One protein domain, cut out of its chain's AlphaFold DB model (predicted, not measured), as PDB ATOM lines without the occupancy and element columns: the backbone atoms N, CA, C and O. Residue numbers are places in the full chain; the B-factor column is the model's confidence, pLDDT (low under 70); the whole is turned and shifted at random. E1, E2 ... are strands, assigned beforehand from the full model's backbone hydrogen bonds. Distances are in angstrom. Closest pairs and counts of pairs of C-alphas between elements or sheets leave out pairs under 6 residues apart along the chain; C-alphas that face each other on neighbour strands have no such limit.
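This is residues 342 to 351 and 369 to 419 of the 791 residues of the protein "Receptor protein-tyrosine kinase" of Stylophora pistillata (UniProt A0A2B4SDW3). Two small antiparallel ribbons of two strands each, the hairpin E4 and E5 and the pair E1 and E3, make two layers that are held apart, with E2 slanting along one side from the level of E4 to that of E3. It is a loose, open kind of sandwich, and neither strand of one ribbon comes within 8 A of a strand of the other. The printed part has 61 residues with no named helix and five named strands, in the order E1 E2 E3 E4 E5; 28 of the residues, under half, are in named elements, and the class is all strand. Both sheets are antiparallel, in the orders E4 - E5 and E1 - E3. The whole is only just compact, close to loose, with a radius of gyration of the C-alphas of 12.4 A, and elongated, with spans of 37 by 24 by 16 A.

E4, residues 400 to 408, is the longest strand, 26.1 A from C-alpha 400 at (259.881, 349.799, 237.408) to C-alpha 408 at (265.793, 369.883, 221.856). E5 is residues 416 to 418, 6.8 A long. E1, residues 346 to 351, begins with C-alpha 346 at (260.541, 345.505, 228.204) and is 16.8 A long. E3 is residues 388 to 391, 10.1 A long. E2, residues 378 to 383, is 16.8 A long.

E4 and E5 form a hairpin, antiparallel with 160 degrees between their directions. C-alphas 403 and 417 face each other at 4.6 A, and N 404 and O 416, 2.9 A, and N 418 and O 402, 2.9 A, are within hydrogen-bond range. Outside the named strands, residues 369 to 370 pair antiparallel with residues 400 to 401 of E4, and residues 411 to 412 with residues 407 to 408 of E4. E2 pairs with no named strand; E2 and E4 are near each other, with 11 pairs of C-alphas within 10 A. The closest C-alphas of E2 and E3 are those of Ile 382 and Met 389, 8.0 A apart. E1 and E3 are antiparallel neighbours at 155 degrees, with N 348 and O 389 at 2.8 A and N 391 and O 346 at 2.9 A within hydrogen-bond range. E1 is apart from E4 and from E5, and E3 is apart from E4 and from E5.

The two C-alphas farthest apart are those of Ser 397 and Tyr 410, 38.1 A. Residues 352 to 368 are cut out, and C-alphas 351 and 369 are 22.1 A apart across the cut, in the link from E1 to E2. The link E2 to E3 is tight; E3 to E4 and E4 to E5 are short. The mean pLDDT of the printed part is 90.3, and no printed residue is under 70.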
ATOM      1  N   GLN A 342     258.356 341.104 229.642       85.56
ATOM      2  CA  GLN A 342     258.968 339.794 229.786       85.56
ATOM      3  C   GLN A 342     259.652 339.669 231.144       85.56
ATOM      4  O   GLN A 342     259.521 340.526 232.020       85.56
ATOM      5  N   THR A 343     260.313 338.538 231.372       84.19
ATOM      6  CA  THR A 343     260.943 338.250 232.670       84.19
ATOM      7  C   THR A 343     262.115 339.193 232.954       84.19
ATOM      8  O   THR A 343     262.296 339.600 234.094       84.19
ATOM      9  N   THR A 344     262.877 339.563 231.920       84.19
ATOM     10  CA  THR A 344     264.119 340.345 232.051       84.19
ATOM     11  C   THR A 344     264.214 341.518 231.077       84.19
ATOM     12  O   THR A 344     265.276 342.123 230.958       84.19
ATOM     13  N   TYR A 345     263.141 341.839 230.349       87.56
ATOM     14  CA  TYR A 345     263.145 342.968 229.423       87.56
ATOM     15  C   TYR A 345     261.751 343.563 229.186       87.56
ATOM     16  O   TYR A 345     260.729 342.898 229.392       87.56
ATOM     17  N   PHE A 346     261.726 344.810 228.712       93.38
ATOM     18  CA  PHE A 346     260.541 345.505 228.204       93.38
ATOM     19  C   PHE A 346     260.769 345.984 226.771       93.38
ATOM     20  O   PHE A 346     261.851 346.472 226.449       93.38
ATOM     21  N   ILE A 347     259.731 345.913 225.932       90.69
ATOM     22  CA  ILE A 347     259.693 346.610 224.639       90.69
ATOM     23  C   ILE A 347     258.817 347.849 224.787       90.69
ATOM     24  O   ILE A 347     257.600 347.746 224.942       90.69
ATOM     25  N   LEU A 348     259.450 349.014 224.729       95.19
ATOM     26  CA  LEU A 348     258.815 350.317 224.843       95.19
ATOM     27  C   LEU A 348     258.530 350.901 223.465       95.19
ATOM     28  O   LEU A 348     259.380 350.829 222.573       95.19
ATOM     29  N   THR A 349     257.367 351.528 223.317       95.25
ATOM     30  CA  THR A 349     257.004 352.302 222.125       95.25
ATOM     31  C   THR A 349     256.282 353.583 222.491       95.25
ATOM     32  O   THR A 349     255.588 353.646 223.509       95.25
ATOM     33  N   TRP A 350     256.440 354.599 221.652       95.81
ATOM     34  CA  TRP A 350     255.778 355.890 221.799       95.81
ATOM     35  C   TRP A 350     255.470 356.514 220.438       95.81
ATOM     36  O   TRP A 350     255.947 356.068 219.396       95.81
ATOM     37  N   GLU A 351     254.659 357.563 220.461       93.50
ATOM     38  CA  GLU A 351     254.368 358.423 219.321       93.50
ATOM     39  C   GLU A 351     255.015 359.796 219.520       93.50
ATOM     40  O   GLU A 351     255.254 360.243 220.647       93.50
ATOM     41  N   LYS A 369     263.951 353.633 237.004       93.12
ATOM     42  CA  LYS A 369     264.237 353.180 238.364       93.12
ATOM     43  C   LYS A 369     263.362 352.000 238.725       93.12
ATOM     44  O   LYS A 369     262.258 351.859 238.206       93.12
ATOM     45  N   ILE A 370     263.790 351.224 239.712       91.50
ATOM     46  CA  ILE A 370     262.861 350.378 240.462       91.50
ATOM     47  C   ILE A 370     261.880 351.306 241.196       91.50
ATOM     48  O   ILE A 370     262.318 352.241 241.867       91.50
ATOM     49  N   SER A 371     260.569 351.062 241.108       90.00
ATOM     50  CA  SER A 371     259.528 352.003 241.570       90.00
ATOM     51  C   SER A 371     259.662 352.430 243.035       90.00
ATOM     52  O   SER A 371     259.385 353.575 243.384       90.00
ATOM     53  N   ARG A 372     260.152 351.533 243.898       87.75
ATOM     54  CA  ARG A 372     260.394 351.812 245.325       87.75
ATOM     55  C   ARG A 372     261.568 352.762 245.595       87.75
ATOM     56  O   ARG A 372     261.724 353.223 246.723       87.75
ATOM     57  N   LEU A 373     262.428 353.007 244.605       87.75
ATOM     58  CA  LEU A 373     263.582 353.895 244.726       87.75
ATOM     59  C   LEU A 373     263.186 355.342 244.417       87.75
ATOM     60  O   LEU A 373     262.253 355.623 243.659       87.75
ATOM     61  N   LYS A 374     263.901 356.294 245.022       85.38
ATOM     62  CA  LYS A 374     263.630 357.724 244.820       85.38
ATOM     63  C   LYS A 374     264.183 358.217 243.485       85.38
ATOM     64  O   LYS A 374     263.430 358.805 242.707       85.38
ATOM     65  N   ASN A 375     265.445 357.904 243.207       87.88
ATOM     66  CA  ASN A 375     266.185 358.443 242.070       87.88
ATOM     67  C   ASN A 375     266.135 357.501 240.865       87.88
ATOM     68  O   ASN A 375     266.080 356.282 241.035       87.88
ATOM     69  N   PHE A 376     266.166 358.086 239.669       88.19
ATOM     70  CA  PHE A 376     266.417 357.367 238.421       88.19
ATOM     71  C   PHE A 376     267.865 356.871 238.394       88.19
ATOM     72  O   PHE A 376     268.767 357.581 238.833       88.19
ATOM     73  N   THR A 377     268.059 355.624 237.974       79.06
ATOM     74  CA  THR A 377     269.340 354.909 238.059       79.06
ATOM     75  C   THR A 377     269.992 354.727 236.699       79.06
ATOM     76  O   THR A 377     271.213 354.764 236.612       79.06
ATOM     77  N   GLU A 378     269.191 354.560 235.649       72.62
ATOM     78  CA  GLU A 378     269.677 354.344 234.286       72.62
ATOM     79  C   GLU A 378     269.055 355.363 233.337       72.62
ATOM     80  O   GLU A 378     267.884 355.724 233.488       72.62
ATOM     81  N   VAL A 379     269.861 355.849 232.389       85.44
ATOM     82  CA  VAL A 379     269.486 356.894 231.434       85.44
ATOM     83  C   VAL A 379     269.955 356.486 230.042       85.44
ATOM     84  O   VAL A 379     271.145 356.262 229.828       85.44
ATOM     85  N   TRP A 380     269.028 356.440 229.090       93.12
ATOM     86  CA  TRP A 380     269.315 356.201 227.677       93.12
ATOM     87  C   TRP A 380     268.899 357.395 226.832       93.12
ATOM     88  O   TRP A 380     267.901 358.059 227.116       93.12
ATOM     89  N   THR A 381     269.646 357.624 225.755       92.69
ATOM     90  CA  THR A 381     269.343 358.644 224.752       92.69
ATOM     91  C   THR A 381     269.077 357.970 223.415       92.69
ATOM     92  O   THR A 381     269.929 357.251 222.898       92.69
ATOM     93  N   ILE A 382     267.896 358.216 222.858       92.94
ATOM     94  CA  ILE A 382     267.433 357.647 221.593       92.94
ATOM     95  C   ILE A 382     267.336 358.772 220.568       92.94
ATOM     96  O   ILE A 382     266.605 359.735 220.782       92.94
ATOM     97  N   LEU A 383     268.093 358.685 219.476       91.31
ATOM     98  CA  LEU A 383     268.089 359.723 218.443       91.31
ATOM     99  C   LEU A 383     266.727 359.791 217.742       91.31
ATOM    100  O   LEU A 383     266.131 358.769 217.414       91.31
ATOM    101  N   TYR A 384     266.247 361.005 217.489       87.94
ATOM    102  CA  TYR A 384     265.061 361.216 216.661       87.94
ATOM    103  C   TYR A 384     265.344 360.763 215.209       87.94
ATOM    104  O   TYR A 384     266.455 361.006 214.726       87.94
ATOM    105  N   PRO A 385     264.398 360.125 214.482       89.75
ATOM    106  CA  PRO A 385     262.974 359.925 214.788       89.75
ATOM    107  C   PRO A 385     262.619 358.557 215.402       89.75
ATOM    108  O   PRO A 385     261.462 358.146 215.325       89.75
ATOM    109  N   GLU A 386     263.574 357.830 215.989       92.81
ATOM    110  CA  GLU A 386     263.299 356.498 216.543       92.81
ATOM    111  C   GLU A 386     262.229 356.547 217.645       92.81
ATOM    112  O   GLU A 386     262.231 357.430 218.507       92.81
ATOM    113  N   ASN A 387     261.310 355.577 217.623       93.25
ATOM    114  CA  ASN A 387     260.119 355.559 218.481       93.25
ATOM    115  C   ASN A 387     259.926 354.246 219.264       93.25
ATOM    116  O   ASN A 387     258.849 353.968 219.804       93.25
ATOM    117  N   ARG A 388     260.972 353.415 219.295       93.38
ATOM    118  CA  ARG A 388     260.981 352.102 219.934       93.38
ATOM    119  C   ARG A 388     262.309 351.864 220.641       93.38
ATOM    120  O   ARG A 388     263.368 352.157 220.098       93.38
ATOM    121  N   MET A 389     262.253 351.248 221.819       92.62
ATOM    122  CA  MET A 389     263.438 350.812 222.561       92.62
ATOM    123  C   MET A 389     263.181 349.482 223.275       92.62
ATOM    124  O   MET A 389     262.063 349.210 223.709       92.62
ATOM    125  N   ILE A 390     264.222 348.661 223.419       91.94
ATOM    126  CA  ILE A 390     264.215 347.483 224.291       91.94
ATOM    127  C   ILE A 390     265.084 347.797 225.511       91.94
ATOM    128  O   ILE A 390     266.239 348.182 225.350       91.94
ATOM    129  N   ILE A 391     264.526 347.652 226.715       91.31
ATOM    130  CA  ILE A 391     265.292 347.706 227.967       91.31
ATOM    131  C   ILE A 391     265.501 346.272 228.432       91.31
ATOM    132  O   ILE A 391     264.520 345.581 228.697       91.31
ATOM    133  N   GLU A 392     266.752 345.837 228.522       88.81
ATOM    134  CA  GLU A 392     267.151 344.473 228.885       88.81
ATOM    135  C   GLU A 392     267.761 344.422 230.296       88.81
ATOM    136  O   GLU A 392     267.905 345.448 230.953       88.81
ATOM    137  N   ASN A 393     268.137 343.225 230.760       86.56
ATOM    138  CA  ASN A 393     268.781 342.985 232.062       86.56
ATOM    139  C   ASN A 393     267.956 343.425 233.286       86.56
ATOM    140  O   ASN A 393     268.507 343.814 234.312       86.56
ATOM    141  N   LEU A 394     266.630 343.330 233.192       89.69
ATOM    142  CA  LEU A 394     265.721 343.647 234.289       89.69
ATOM    143  C   LEU A 394     265.575 342.484 235.274       89.69
ATOM    144  O   LEU A 394     265.601 341.312 234.891       89.69
ATOM    145  N   ASP A 395     265.334 342.822 236.537       88.69
ATOM    146  CA  ASP A 395     265.068 341.853 237.592       88.69
ATOM    147  C   ASP A 395     263.659 341.254 237.425       88.69
ATOM    148  O   ASP A 395     262.686 342.000 237.248       88.69
ATOM    149  N   PRO A 396     263.488 339.926 237.544       87.06
ATOM    150  CA  PRO A 396     262.173 339.287 237.506       87.06
ATOM    151  C   PRO A 396     261.239 339.769 238.625       87.06
ATOM    152  O   PRO A 396     261.677 340.083 239.731       87.06
ATOM    153  N   SER A 397     259.923 339.759 238.379       84.69
ATOM    154  CA  SER A 397     258.876 340.200 239.331       84.69
ATOM    155  C   SER A 397     259.024 341.627 239.891       84.69
ATOM    156  O   SER A 397     258.402 341.951 240.909       84.69
ATOM    157  N   THR A 398     259.810 342.482 239.245       90.38
ATOM    158  CA  THR A 398     260.167 343.812 239.739       90.38
ATOM    159  C   THR A 398     259.367 344.889 239.019       90.38
ATOM    160  O   THR A 398     259.176 344.854 237.803       90.38
ATOM    161  N   GLU A 399     258.837 345.833 239.796       94.75
ATOM    162  CA  GLU A 399     258.113 346.992 239.277       94.75
ATOM    163  C   GLU A 399     259.091 348.141 239.039       94.75
ATOM    164  O   GLU A 399     259.864 348.516 239.930       94.75
ATOM    165  N   TYR A 400     259.038 348.697 237.837       93.56
ATOM    166  CA  TYR A 400     259.881 349.799 237.408       93.56
ATOM    167  C   TYR A 400     259.029 351.032 237.150       93.56
ATOM    168  O   TYR A 400     257.898 350.927 236.698       93.56
ATOM    169  N   THR A 401     259.590 352.207 237.407       95.56
ATOM    170  CA  THR A 401     259.059 353.485 236.939       95.56
ATOM    171  C   THR A 401     259.972 353.983 235.834       95.56
ATOM    172  O   THR A 401     261.169 354.167 236.059       95.56
ATOM    173  N   ILE A 402     259.405 354.192 234.653       95.81
ATOM    174  CA  ILE A 402     260.114 354.625 233.454       95.81
ATOM    175  C   ILE A 402     259.584 355.999 233.057       95.81
ATOM    176  O   ILE A 402     258.371 356.182 232.954       95.81
ATOM    177  N   ARG A 403     260.481 356.962 232.847       95.88
ATOM    178  CA  ARG A 403     260.156 358.296 232.335       95.88
ATOM    179  C   ARG A 403     260.684 358.439 230.918       95.88
ATOM    180  O   ARG A 403     261.869 358.226 230.698       95.88
ATOM    181  N   LEU A 404     259.830 358.865 229.997       96.00
ATOM    182  CA  LEU A 404     260.202 359.207 228.628       96.00
ATOM    183  C   LEU A 404     260.039 360.714 228.401       96.00
ATOM    184  O   LEU A 404     258.931 361.232 228.511       96.00
ATOM    185  N   SER A 405     261.118 361.403 228.037       94.88
ATOM    186  CA  SER A 405     261.123 362.835 227.709       94.88
ATOM    187  C   SER A 405     261.579 363.082 226.272       94.88
ATOM    188  O   SER A 405     262.389 362.330 225.738       94.88
ATOM    189  N   SER A 406     261.113 364.181 225.684       94.81
ATOM    190  CA  SER A 406     261.607 364.726 224.412       94.81
ATOM    191  C   SER A 406     262.627 365.822 224.700       94.81
ATOM    192  O   SER A 406     262.432 366.585 225.651       94.81
ATOM    193  N   ASN A 407     263.665 365.951 223.872       92.38
ATOM    194  CA  ASN A 407     264.701 366.966 224.060       92.38
ATOM    195  C   ASN A 407     265.001 367.731 222.769       92.38
ATOM    196  O   ASN A 407     265.096 367.146 221.686       92.38
ATOM    197  N   ASN A 408     265.228 369.033 222.902       88.88
ATOM    198  CA  ASN A 408     265.793 369.883 221.856       88.88
ATOM    199  C   ASN A 408     266.870 370.807 222.453       88.88
ATOM    200  O   ASN A 408     267.325 370.597 223.578       88.88
ATOM    201  N   ILE A 409     267.290 371.828 221.704       85.19
ATOM    202  CA  ILE A 409     268.316 372.786 222.147       85.19
ATOM    203  C   ILE A 409     267.883 373.657 223.339       85.19
ATOM    204  O   ILE A 409     268.740 374.201 224.027       85.19
ATOM    205  N   TYR A 410     266.575 373.796 223.580       83.06
ATOM    206  CA  TYR A 410     266.013 374.609 224.664       83.06
ATOM    207  C   TYR A 410     265.858 373.823 225.964       83.06
ATOM    208  O   TYR A 410     265.707 374.418 227.028       83.06
ATOM    209  N   GLY A 411     265.911 372.493 225.895       85.69
ATOM    210  CA  GLY A 411     265.937 371.636 227.068       85.69
ATOM    211  C   GLY A 411     265.085 370.384 226.931       85.69
ATOM    212  O   GLY A 411     264.733 369.933 225.837       85.69
ATOM    213  N   ARG A 412     264.787 369.809 228.094       89.69
ATOM    214  CA  ARG A 412     264.135 368.513 228.263       89.69
ATOM    215  C   ARG A 412     262.703 368.695 228.750       89.69
ATOM    216  O   ARG A 412     262.464 369.471 229.667       89.69
ATOM    217  N   SER A 413     261.772 367.943 228.172       91.50
ATOM    218  CA  SER A 413     260.377 367.945 228.615       91.50
ATOM    219  C   SER A 413     260.180 367.210 229.948       91.50
ATOM    220  O   SER A 413     260.911 366.263 230.257       91.50
ATOM    221  N   GLU A 414     259.137 367.591 230.699       87.44
ATOM    222  CA  GLU A 414     258.709 366.964 231.972       87.44
ATOM    223  C   GLU A 414     258.606 365.425 231.896       87.44
ATOM    224  O   GLU A 414     258.859 364.704 232.864       87.44
ATOM    225  N   GLY A 415     258.318 364.916 230.696       88.94
ATOM    226  CA  GLY A 415     258.284 363.500 230.366       88.94
ATOM    227  C   GLY A 415     257.012 362.778 230.817       88.94
ATOM    228  O   GLY A 415     256.307 363.201 231.729       88.94
ATOM    229  N   VAL A 416     256.705 361.665 230.152       94.00
ATOM    230  CA  VAL A 416     255.585 360.779 230.493       94.00
ATOM    231  C   VAL A 416     256.094 359.631 231.352       94.00
ATOM    232  O   VAL A 416     257.129 359.037 231.050       94.00
ATOM    233  N   LEU A 417     255.365 359.319 232.424       94.50
ATOM    234  CA  LEU A 417     255.684 358.223 233.334       94.50
ATOM    235  C   LEU A 417     254.865 356.974 233.012       94.50
ATOM    236  O   LEU A 417     253.661 357.046 232.775       94.50
ATOM    237  N   LEU A 418     255.526 355.824 233.087       95.19
ATOM    238  CA  LEU A 418     254.936 354.501 232.946       95.19
ATOM    239  C   LEU A 418     255.477 353.595 234.054       95.19
ATOM    240  O   LEU A 418     256.673 353.625 234.343       95.19
ATOM    241  N   THR A 419     254.621 352.776 234.668       95.06
ATOM    242  CA  THR A 419     255.020 351.882 235.770       95.06
ATOM    243  C   THR A 419     254.778 350.401 235.451       95.06
ATOM    244  O   THR A 419     253.827 349.814 235.977       95.06
TER     245      THR A 419